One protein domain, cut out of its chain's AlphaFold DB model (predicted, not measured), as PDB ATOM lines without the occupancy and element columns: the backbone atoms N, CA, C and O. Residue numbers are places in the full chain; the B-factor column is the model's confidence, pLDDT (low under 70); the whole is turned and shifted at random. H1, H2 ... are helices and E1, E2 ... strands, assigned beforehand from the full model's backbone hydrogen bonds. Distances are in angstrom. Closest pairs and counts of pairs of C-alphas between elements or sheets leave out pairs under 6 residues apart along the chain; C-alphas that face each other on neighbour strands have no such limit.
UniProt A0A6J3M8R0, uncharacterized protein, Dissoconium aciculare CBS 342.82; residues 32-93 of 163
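What this domain is: This is residues 32 to 93 of the 163 residues of an uncharacterized protein of Dissoconium aciculare CBS 342.82 (UniProt A0A6J3M8R0). Two short parallel strands, E1 and E2, lie side by side in the middle of a flat, loose model, with H1 packed over them from one side. On the other side the chain makes a wide loop, out through the short helix H2 and an extended link and back along the long helix H3, and residues 66 to 71 stick out at its far tip. The printed part has 62 residues, with three named helices and two named strands in the order H1, E1, H2, H3, E2; the class is mostly helix. The whole is loose, with a radius of gyration of the C-alphas of 13.3 A, and spans 42 by 24 by 13 A.

Where its parts are: Find C-alpha 32 at (10.046, -41.388, 18.685); from there H1 runs over residues 32 to 44, 18.4 A from first to last C-alpha. Next look at E1, residues 52 to 54, 7.1 A long, and directly after it H2, residues 55 to 61, 9.9 A long. H3 holds residues 70 to 86 and is 24.0 A long; find its start at C-alpha 70, (32.678, -44.987, 30.908). E2, residues 90 to 92, is 6.3 A long and ends at C-alpha 92, (17.486, -39.386, 13.963).

How they stand to each other: Look first at H1: 6 pairs of its C-alphas and those of E1 are within 8 A, the closest being Arg 39 and Val 52 at 6.3 A. The closest C-alphas of H1 and E2 are those of Ala 35 and Leu 92, 5.6 A apart. E1 and E2 are parallel neighbours, with 28 degrees between their directions; N 53 and O 90, and N 92 and O 53, are each 2.9 A apart, within hydrogen-bond range. E1, H2, H3 and E2 form a strand-helix-strand unit, two parallel neighbour strands with helices between them, and its crossover is right-handed. At the close of E2, the C-alphas of Gln 55 in H2 and Leu 92 are 5.9 A apart, the closest of H2 and E2. H2 and H3 are near each other, with 9 pairs of C-alphas within 10 A. The closest C-alphas of H3 and E2 are those of Ile 85 and Ile 91, 7.6 A apart. H1 is apart from H2 and from H3. In H1 and H3 every O i to N i+4 pair is within hydrogen-bond range; in H2 it is 2 of 3.

The domain as a whole: Look for the two C-alphas farthest apart at Gly 45 and Gly 67, 42.5 A from each other, while those of Ala 32 and Asn 93 are 7.4 A apart. The printed part has no cut. The links E1 to H2 and H3 to E2 are tight, and H1 to E1 and H2 to H3 are short. Residues 66 to 71 stand free. Mean pLDDT of the printed part is 93.8, and no printed residue is under 70.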
ATOM      1  N   ALA A  32      10.085 -40.046  19.229       87.75
ATOM      2  CA  ALA A  32      10.046 -41.388  18.685       87.75
ATOM      3  C   ALA A  32       9.107 -41.484  17.473       87.75
ATOM      4  O   ALA A  32       9.462 -42.094  16.462       87.75
ATOM      5  N   THR A  33       7.924 -40.874  17.544       88.50
ATOM      6  CA  THR A  33       7.011 -40.772  16.394       88.50
ATOM      7  C   THR A  33       7.590 -39.856  15.319       88.50
ATOM      8  O   THR A  33       7.696 -40.270  14.165       88.50
ATOM      9  N   SER A  34       8.076 -38.672  15.698       89.62
ATOM     10  CA  SER A  34       8.635 -37.687  14.760       89.62
ATOM     11  C   SER A  34       9.828 -38.244  13.970       89.62
ATOM     12  O   SER A  34       9.901 -38.089  12.754       89.62
ATOM     13  N   ALA A  35      10.750 -38.944  14.637       92.88
ATOM     14  CA  ALA A  35      11.911 -39.558  13.999       92.88
ATOM     15  C   ALA A  35      11.524 -40.707  13.059       92.88
ATOM     16  O   ALA A  35      12.130 -40.865  12.000       92.88
ATOM     17  N   ARG A  36      10.500 -41.502  13.403       93.25
ATOM     18  CA  ARG A  36       9.990 -42.562  12.515       93.25
ATOM     19  C   ARG A  36       9.329 -41.979  11.272       93.25
ATOM     20  O   ARG A  36       9.635 -42.430  10.173       93.25
ATOM     21  N   GLU A  37       8.497 -40.954  11.431       95.12
ATOM     22  CA  GLU A  37       7.869 -40.253  10.306       95.12
ATOM     23  C   GLU A  37       8.904 -39.591   9.391       95.12
ATOM     24  O   GLU A  37       8.800 -39.679   8.165       95.12
ATOM     25  N   GLU A  38       9.928 -38.954   9.965       96.00
ATOM     26  CA  GLU A  38      11.003 -38.341   9.184       96.00
ATOM     27  C   GLU A  38      11.851 -39.394   8.463       96.00
ATOM     28  O   GLU A  38      12.175 -39.220   7.289       96.00
ATOM     29  N   ARG A  39      12.148 -40.530   9.105       96.19
ATOM     30  CA  ARG A  39      12.814 -41.655   8.437       96.19
ATOM     31  C   ARG A  39      12.014 -42.133   7.231       96.19
ATOM     32  O   ARG A  39      12.573 -42.269   6.143       96.19
ATOM     33  N   ASP A  40      10.718 -42.366   7.411       96.81
ATOM     34  CA  ASP A  40       9.842 -42.846   6.343       96.81
ATOM     35  C   ASP A  40       9.768 -41.829   5.194       96.81
ATOM     36  O   ASP A  40       9.827 -42.206   4.021       96.81
ATOM     37  N   ARG A  41       9.735 -40.530   5.517       97.62
ATOM     38  CA  ARG A  41       9.802 -39.436   4.540       97.62
ATOM     39  C   ARG A  41      11.114 -39.441   3.753       97.62
ATOM     40  O   ARG A  41      11.077 -39.326   2.529       97.62
ATOM     41  N   LEU A  42      12.258 -39.582   4.424       97.19
ATOM     42  CA  LEU A  42      13.578 -39.614   3.784       97.19
ATOM     43  C   LEU A  42      13.723 -40.829   2.860       97.19
ATOM     44  O   LEU A  42      14.179 -40.688   1.724       97.19
ATOM     45  N   ILE A  43      13.278 -42.006   3.308       96.06
ATOM     46  CA  ILE A  43      13.291 -43.235   2.501       96.06
ATOM     47  C   ILE A  43      12.367 -43.089   1.286       96.06
ATOM     48  O   ILE A  43      12.773 -43.399   0.165       96.06
ATOM     49  N   ALA A  44      11.154 -42.559   1.464       96.88
ATOM     50  CA  ALA A  44      10.249 -42.263   0.353       96.88
ATOM     51  C   ALA A  44      10.842 -41.232  -0.629       96.88
ATOM     52  O   ALA A  44      10.575 -41.294  -1.829       96.88
ATOM     53  N   GLY A  45      11.682 -40.320  -0.131       96.50
ATOM     54  CA  GLY A  45      12.467 -39.361  -0.911       96.50
ATOM     55  C   GLY A  45      13.682 -39.954  -1.637       96.50
ATOM     56  O   GLY A  45      14.376 -39.222  -2.342       96.50
ATOM     57  N   GLY A  46      13.936 -41.260  -1.502       95.44
ATOM     58  CA  GLY A  46      15.014 -41.973  -2.189       95.44
ATOM     59  C   GLY A  46      16.289 -42.169  -1.366       95.44
ATOM     60  O   GLY A  46      17.287 -42.628  -1.923       95.44
ATOM     61  N   ALA A  47      16.282 -41.849  -0.067       95.62
ATOM     62  CA  ALA A  47      17.377 -42.233   0.820       95.62
ATOM     63  C   ALA A  47      17.467 -43.763   0.929       95.62
ATOM     64  O   ALA A  47      16.455 -44.470   0.932       95.62
ATOM     65  N   ALA A  48      18.688 -44.286   1.041       94.94
ATOM     66  CA  ALA A  48      18.874 -45.709   1.280       94.94
ATOM     67  C   ALA A  48      18.413 -46.054   2.712       94.94
ATOM     68  O   ALA A  48      18.735 -45.297   3.634       94.94
ATOM     69  N   PRO A  49      17.704 -47.173   2.943       90.31
ATOM     70  CA  PRO A  49      17.227 -47.534   4.280       90.31
ATOM     71  C   PRO A  49      18.331 -47.652   5.341       90.31
ATOM     72  O   PRO A  49      18.067 -47.432   6.514       90.31
ATOM     73  N   ASP A  50      19.561 -47.980   4.946       91.44
ATOM     74  CA  ASP A  50      20.733 -48.070   5.827       91.44
ATOM     75  C   ASP A  50      21.465 -46.731   6.030       91.44
ATOM     76  O   ASP A  50      22.327 -46.622   6.900       91.44
ATOM     77  N   SER A  51      21.106 -45.699   5.262       94.38
ATOM     78  CA  SER A  51      21.623 -44.335   5.424       94.38
ATOM     79  C   SER A  51      20.821 -43.487   6.413       94.38
ATOM     80  O   SER A  51      21.219 -42.358   6.687       94.38
ATOM     81  N   VAL A  52      19.718 -44.004   6.965       96.56
ATOM     82  CA  VAL A  52      18.915 -43.321   7.986       96.56
ATOM     83  C   VAL A  52      18.650 -44.286   9.133       96.56
ATOM     84  O   VAL A  52      17.935 -45.270   8.960       96.56
ATOM     85  N   ILE A  53      19.204 -44.004  10.307       95.62
ATOM     86  CA  ILE A  53      19.037 -44.848  11.494       95.62
ATOM     87  C   ILE A  53      18.471 -44.051  12.661       95.62
ATOM     88  O   ILE A  53      18.646 -42.836  12.748       95.62
ATOM     89  N   LEU A  54      17.809 -44.748  13.574       94.56
ATOM     90  CA  LEU A  54      17.334 -44.174  14.825       94.56
ATOM     91  C   LEU A  54      18.431 -44.226  15.903       94.56
ATOM     92  O   LEU A  54      19.270 -45.131  15.914       94.56
ATOM     93  N   GLN A  55      18.424 -43.282  16.841       91.75
ATOM     94  CA  GLN A  55      19.371 -43.233  17.961       91.75
ATOM     95  C   GLN A  55      19.313 -44.514  18.810       91.75
ATOM     96  O   GLN A  55      20.354 -45.063  19.187       91.75
ATOM     97  N   SER A  56      18.112 -45.044  19.049       90.31
ATOM     98  CA  SER A  56      17.901 -46.319  19.743       90.31
ATOM     99  C   SER A  56      18.487 -47.525  18.984       90.31
ATOM    100  O   SER A  56      18.930 -48.503  19.594       90.31
ATOM    101  N   GLU A  57      18.549 -47.464  17.650       92.94
ATOM    102  CA  GLU A  57      19.207 -48.468  16.805       92.94
ATOM    103  C   GLU A  57      20.733 -48.314  16.876       92.94
ATOM    104  O   GLU A  57      21.443 -49.309  17.035       92.94
ATOM    105  N   PHE A  58      21.240 -47.076  16.855       91.94
ATOM    106  CA  PHE A  58      22.666 -46.780  17.004       91.94
ATOM    107  C   PHE A  58      23.239 -47.323  18.321       91.94
ATOM    108  O   PHE A  58      24.295 -47.958  18.327       91.94
ATOM    109  N   GLN A  59      22.517 -47.166  19.435       88.25
ATOM    110  CA  GLN A  59      22.922 -47.718  20.734       88.25
ATOM    111  C   GLN A  59      23.117 -49.242  20.701       88.25
ATOM    112  O   GLN A  59      24.017 -49.769  21.353       88.25
ATOM    113  N   ARG A  60      22.314 -49.964  19.911       89.81
ATOM    114  CA  ARG A  60      22.450 -51.421  19.746       89.81
ATOM    115  C   ARG A  60      23.644 -51.806  18.875       89.81
ATOM    116  O   ARG A  60      24.182 -52.896  19.051       89.81
ATOM    117  N   LEU A  61      24.058 -50.936  17.952       89.31
ATOM    118  CA  LEU A  61      25.253 -51.137  17.123       89.31
ATOM    119  C   LEU A  61      26.547 -50.955  17.919       89.31
ATOM    120  O   LEU A  61      27.563 -51.568  17.588       89.31
ATOM    121  N   VAL A  62      26.513 -50.139  18.974       91.06
ATOM    122  CA  VAL A  62      27.670 -49.845  19.825       91.06
ATOM    123  C   VAL A  62      27.379 -50.268  21.270       91.06
ATOM    124  O   VAL A  62      27.275 -49.417  22.153       91.06
ATOM    125  N   PRO A  63      27.254 -51.581  21.553       91.00
ATOM    126  CA  PRO A  63      27.015 -52.047  22.910       91.00
ATOM    127  C   PRO A  63      28.227 -51.747  23.792       91.00
ATOM    128  O   PRO A  63      29.377 -51.786  23.334       91.00
ATOM    129  N   ARG A  64      27.976 -51.475  25.073       90.88
ATOM    130  CA  ARG A  64      29.028 -51.381  26.085       90.88
ATOM    131  C   ARG A  64      29.605 -52.770  26.363       90.88
ATOM    132  O   ARG A  64      28.851 -53.737  26.457       90.88
ATOM    133  N   HIS A  65      30.926 -52.866  26.480       91.94
ATOM    134  CA  HIS A  65      31.595 -54.126  26.805       91.94
ATOM    135  C   HIS A  65      31.738 -54.315  28.319       91.94
ATOM    136  O   HIS A  65      31.861 -53.347  29.075       91.94
ATOM    137  N   ASP A  66      31.757 -55.572  28.768       91.31
ATOM    138  CA  ASP A  66      31.977 -55.897  30.177       91.31
ATOM    139  C   ASP A  66      33.350 -55.388  30.640       91.31
ATOM    140  O   ASP A  66      34.377 -55.669  30.021       91.31
ATOM    141  N   GLY A  67      33.365 -54.625  31.734       91.00
ATOM    142  CA  GLY A  67      34.586 -54.026  32.283       91.00
ATOM    143  C   GLY A  67      35.103 -52.795  31.529       91.00
ATOM    144  O   GLY A  67      36.125 -52.243  31.925       91.00
ATOM    145  N   GLU A  68      34.410 -52.334  30.483       94.75
ATOM    146  CA  GLU A  68      34.764 -51.102  29.775       94.75
ATOM    147  C   GLU A  68      34.484 -49.872  30.645       94.75
ATOM    148  O   GLU A  68      33.388 -49.710  31.215       94.75
ATOM    149  N   SER A  69      35.478 -48.989  30.737       94.69
ATOM    150  CA  SER A  69      35.329 -47.731  31.459       94.69
ATOM    151  C   SER A  69      34.278 -46.839  30.770       94.69
ATOM    152  O   SER A  69      34.063 -46.942  29.559       94.69
ATOM    153  N   PRO A  70      33.593 -45.954  31.514       92.25
ATOM    154  CA  PRO A  70      32.678 -44.987  30.908       92.25
ATOM    155  C   PRO A  70      33.349 -44.097  29.850       92.25
ATOM    156  O   PRO A  70      32.719 -43.740  28.856       92.25
ATOM    157  N   GLU A  71      34.623 -43.758  30.047       94.75
ATOM    158  CA  GLU A  71      35.408 -42.895  29.160       94.75
ATOM    159  C   GLU A  71      35.727 -43.598  27.838       94.75
ATOM    160  O   GLU A  71      35.441 -43.050  26.771       94.75
ATOM    161  N   ASP A  72      36.218 -44.839  27.902       94.50
ATOM    162  CA  ASP A  72      36.508 -45.653  26.715       94.50
ATOM    163  C   ASP A  72      35.233 -45.914  25.904       94.50
ATOM    164  O   ASP A  72      35.224 -45.768  24.676       94.50
ATOM    165  N   PHE A  73      34.128 -46.224  26.594       94.31
ATOM    166  CA  PHE A  73      32.823 -46.388  25.961       94.31
ATOM    167  C   PHE A  73      32.386 -45.103  25.250       94.31
ATOM    168  O   PHE A  73      32.029 -45.145  24.074       94.31
ATOM    169  N   THR A  74      32.461 -43.954  25.930       93.44
ATOM    170  CA  THR A  74      32.070 -42.652  25.365       93.44
ATOM    171  C   THR A  74      32.910 -42.311  24.139       93.44
ATOM    172  O   THR A  74      32.373 -41.916  23.103       93.44
ATOM    173  N   GLN A  75      34.226 -42.508  24.216       95.50
ATOM    174  CA  GLN A  75      35.127 -42.238  23.103       95.50
ATOM    175  C   GLN A  75      34.805 -43.120  21.891       95.50
ATOM    176  O   GLN A  75      34.747 -42.621  20.763       95.50
ATOM    177  N   ARG A  76      34.565 -44.420  22.106       95.06
ATOM    178  CA  ARG A  76      34.180 -45.357  21.046       95.06
ATOM    179  C   ARG A  76      32.826 -44.994  20.442       95.06
ATOM    180  O   ARG A  76      32.712 -44.936  19.221       95.06
ATOM    181  N   TYR A  77      31.845 -44.690  21.284       94.06
ATOM    182  CA  TYR A  77      30.503 -44.277  20.888       94.06
ATOM    183  C   TYR A  77      30.526 -43.041  19.984       94.06
ATOM    184  O   TYR A  77      30.028 -43.085  18.858       94.06
ATOM    185  N   VAL A  78      31.186 -41.966  20.427       94.31
ATOM    186  CA  VAL A  78      31.315 -40.720  19.655       94.31
ATOM    187  C   VAL A  78      32.080 -40.955  18.358       94.31
ATOM    188  O   VAL A  78      31.662 -40.481  17.304       94.31
ATOM    189  N   LYS A  79      33.178 -41.719  18.399       96.50
ATOM    190  CA  LYS A  79      33.961 -42.028  17.199       96.50
ATOM    191  C   LYS A  79      33.123 -42.760  16.152       96.50
ATOM    192  O   LYS A  79      33.121 -42.356  14.995       96.50
ATOM    193  N   THR A  80      32.393 -43.805  16.545       96.06
ATOM    194  CA  THR A  80      31.543 -44.559  15.615       96.06
ATOM    195  C   THR A  80      30.431 -43.684  15.041       96.06
ATOM    196  O   THR A  80      30.179 -43.742  13.840       96.06
ATOM    197  N   MET A  81      29.816 -42.830  15.862       95.06
ATOM    198  CA  MET A  81      28.794 -41.884  15.409       95.06
ATOM    199  C   MET A  81      29.351 -40.924  14.350       95.06
ATOM    200  O   MET A  81      28.782 -40.793  13.268       95.06
ATOM    201  N   MET A  82      30.498 -40.301  14.631       96.06
ATOM    202  CA  MET A  82      31.155 -39.365  13.714       96.06
ATOM    203  C   MET A  82      31.604 -40.043  12.416       96.06
ATOM    204  O   MET A  82      31.440 -39.465  11.344       96.06
ATOM    205  N   ASP A  83      32.103 -41.280  12.482       96.81
ATOM    206  CA  ASP A  83      32.465 -42.062  11.295       96.81
ATOM    207  C   ASP A  83      31.238 -42.366  10.412       96.81
ATOM    208  O   ASP A  83      31.345 -42.353   9.185       96.81
ATOM    209  N   MET A  84      30.070 -42.633  11.010       95.19
ATOM    210  CA  MET A  84      28.816 -42.867  10.282       95.19
ATOM    211  C   MET A  84      28.284 -41.582   9.642       95.19
ATOM    212  O   MET A  84      27.983 -41.575   8.447       95.19
ATOM    213  N   ILE A  85      28.260 -40.479  10.393       94.50
ATOM    214  CA  ILE A  85      27.885 -39.156   9.874       94.50
ATOM    215  C   ILE A  85      28.826 -38.747   8.734       94.50
ATOM    216  O   ILE A  85      28.373 -38.294   7.685       94.50
ATOM    217  N   GLY A  86      30.133 -38.989   8.878       95.94
ATOM    218  CA  GLY A  86      31.129 -38.737   7.834       95.94
ATOM    219  C   GLY A  86      30.919 -39.553   6.552       95.94
ATOM    220  O   GLY A  86      31.380 -39.150   5.487       95.94
ATOM    221  N   ARG A  87      30.191 -40.676   6.628       95.06
ATOM    222  CA  ARG A  87      29.768 -41.490   5.472       95.06
ATOM    223  C   ARG A  87      28.394 -41.093   4.923       95.06
ATOM    224  O   ARG A  87      27.928 -41.722   3.978       95.06
ATOM    225  N   GLY A  88      27.765 -40.064   5.488       93.88
ATOM    226  CA  GLY A  88      26.453 -39.575   5.072       93.88
ATOM    227  C   GLY A  88      25.272 -40.277   5.742       93.88
ATOM    228  O   GLY A  88      24.159 -40.156   5.240       93.88
ATOM    229  N   VAL A  89      25.484 -41.000   6.849       96.44
ATOM    230  CA  VAL A  89      24.376 -41.566   7.629       96.44
ATOM    231  C   VAL A  89      23.690 -40.462   8.429       96.44
ATOM    232  O   VAL A  89      24.336 -39.723   9.173       96.44
ATOM    233  N   ILE A  90      22.369 -40.387   8.304       96.12
ATOM    234  CA  ILE A  90      21.496 -39.532   9.099       96.12
ATOM    235  C   ILE A  90      21.079 -40.317  10.342       96.12
ATOM    236  O   ILE A  90      20.497 -41.396  10.237       96.12
ATOM    237  N   ILE A  91      21.380 -39.777  11.520       94.44
ATOM    238  CA  ILE A  91      20.997 -40.372  12.802       94.44
ATOM    239  C   ILE A  91      19.880 -39.513  13.389       94.44
ATOM    240  O   ILE A  91      20.099 -38.349  13.723       94.44
ATOM    241  N   LEU A  92      18.672 -40.071  13.459       93.94
ATOM    242  CA  LEU A  92      17.486 -39.386  13.963       93.94
ATOM    243  C   LEU A  92      17.286 -39.699  15.442       93.94
ATOM    244  O   LEU A  92      17.306 -40.856  15.859       93.94
ATOM    245  N   ASN A  93      17.072 -38.652  16.228       89.00
ATOM    246  CA  ASN A  93      16.880 -38.768  17.662       89.00
ATOM    247  C   ASN A  93      15.452 -39.217  17.984       89.00
ATOM    248  O   ASN A  93      14.523 -38.418  17.916       89.00
TER     249      ASN A  93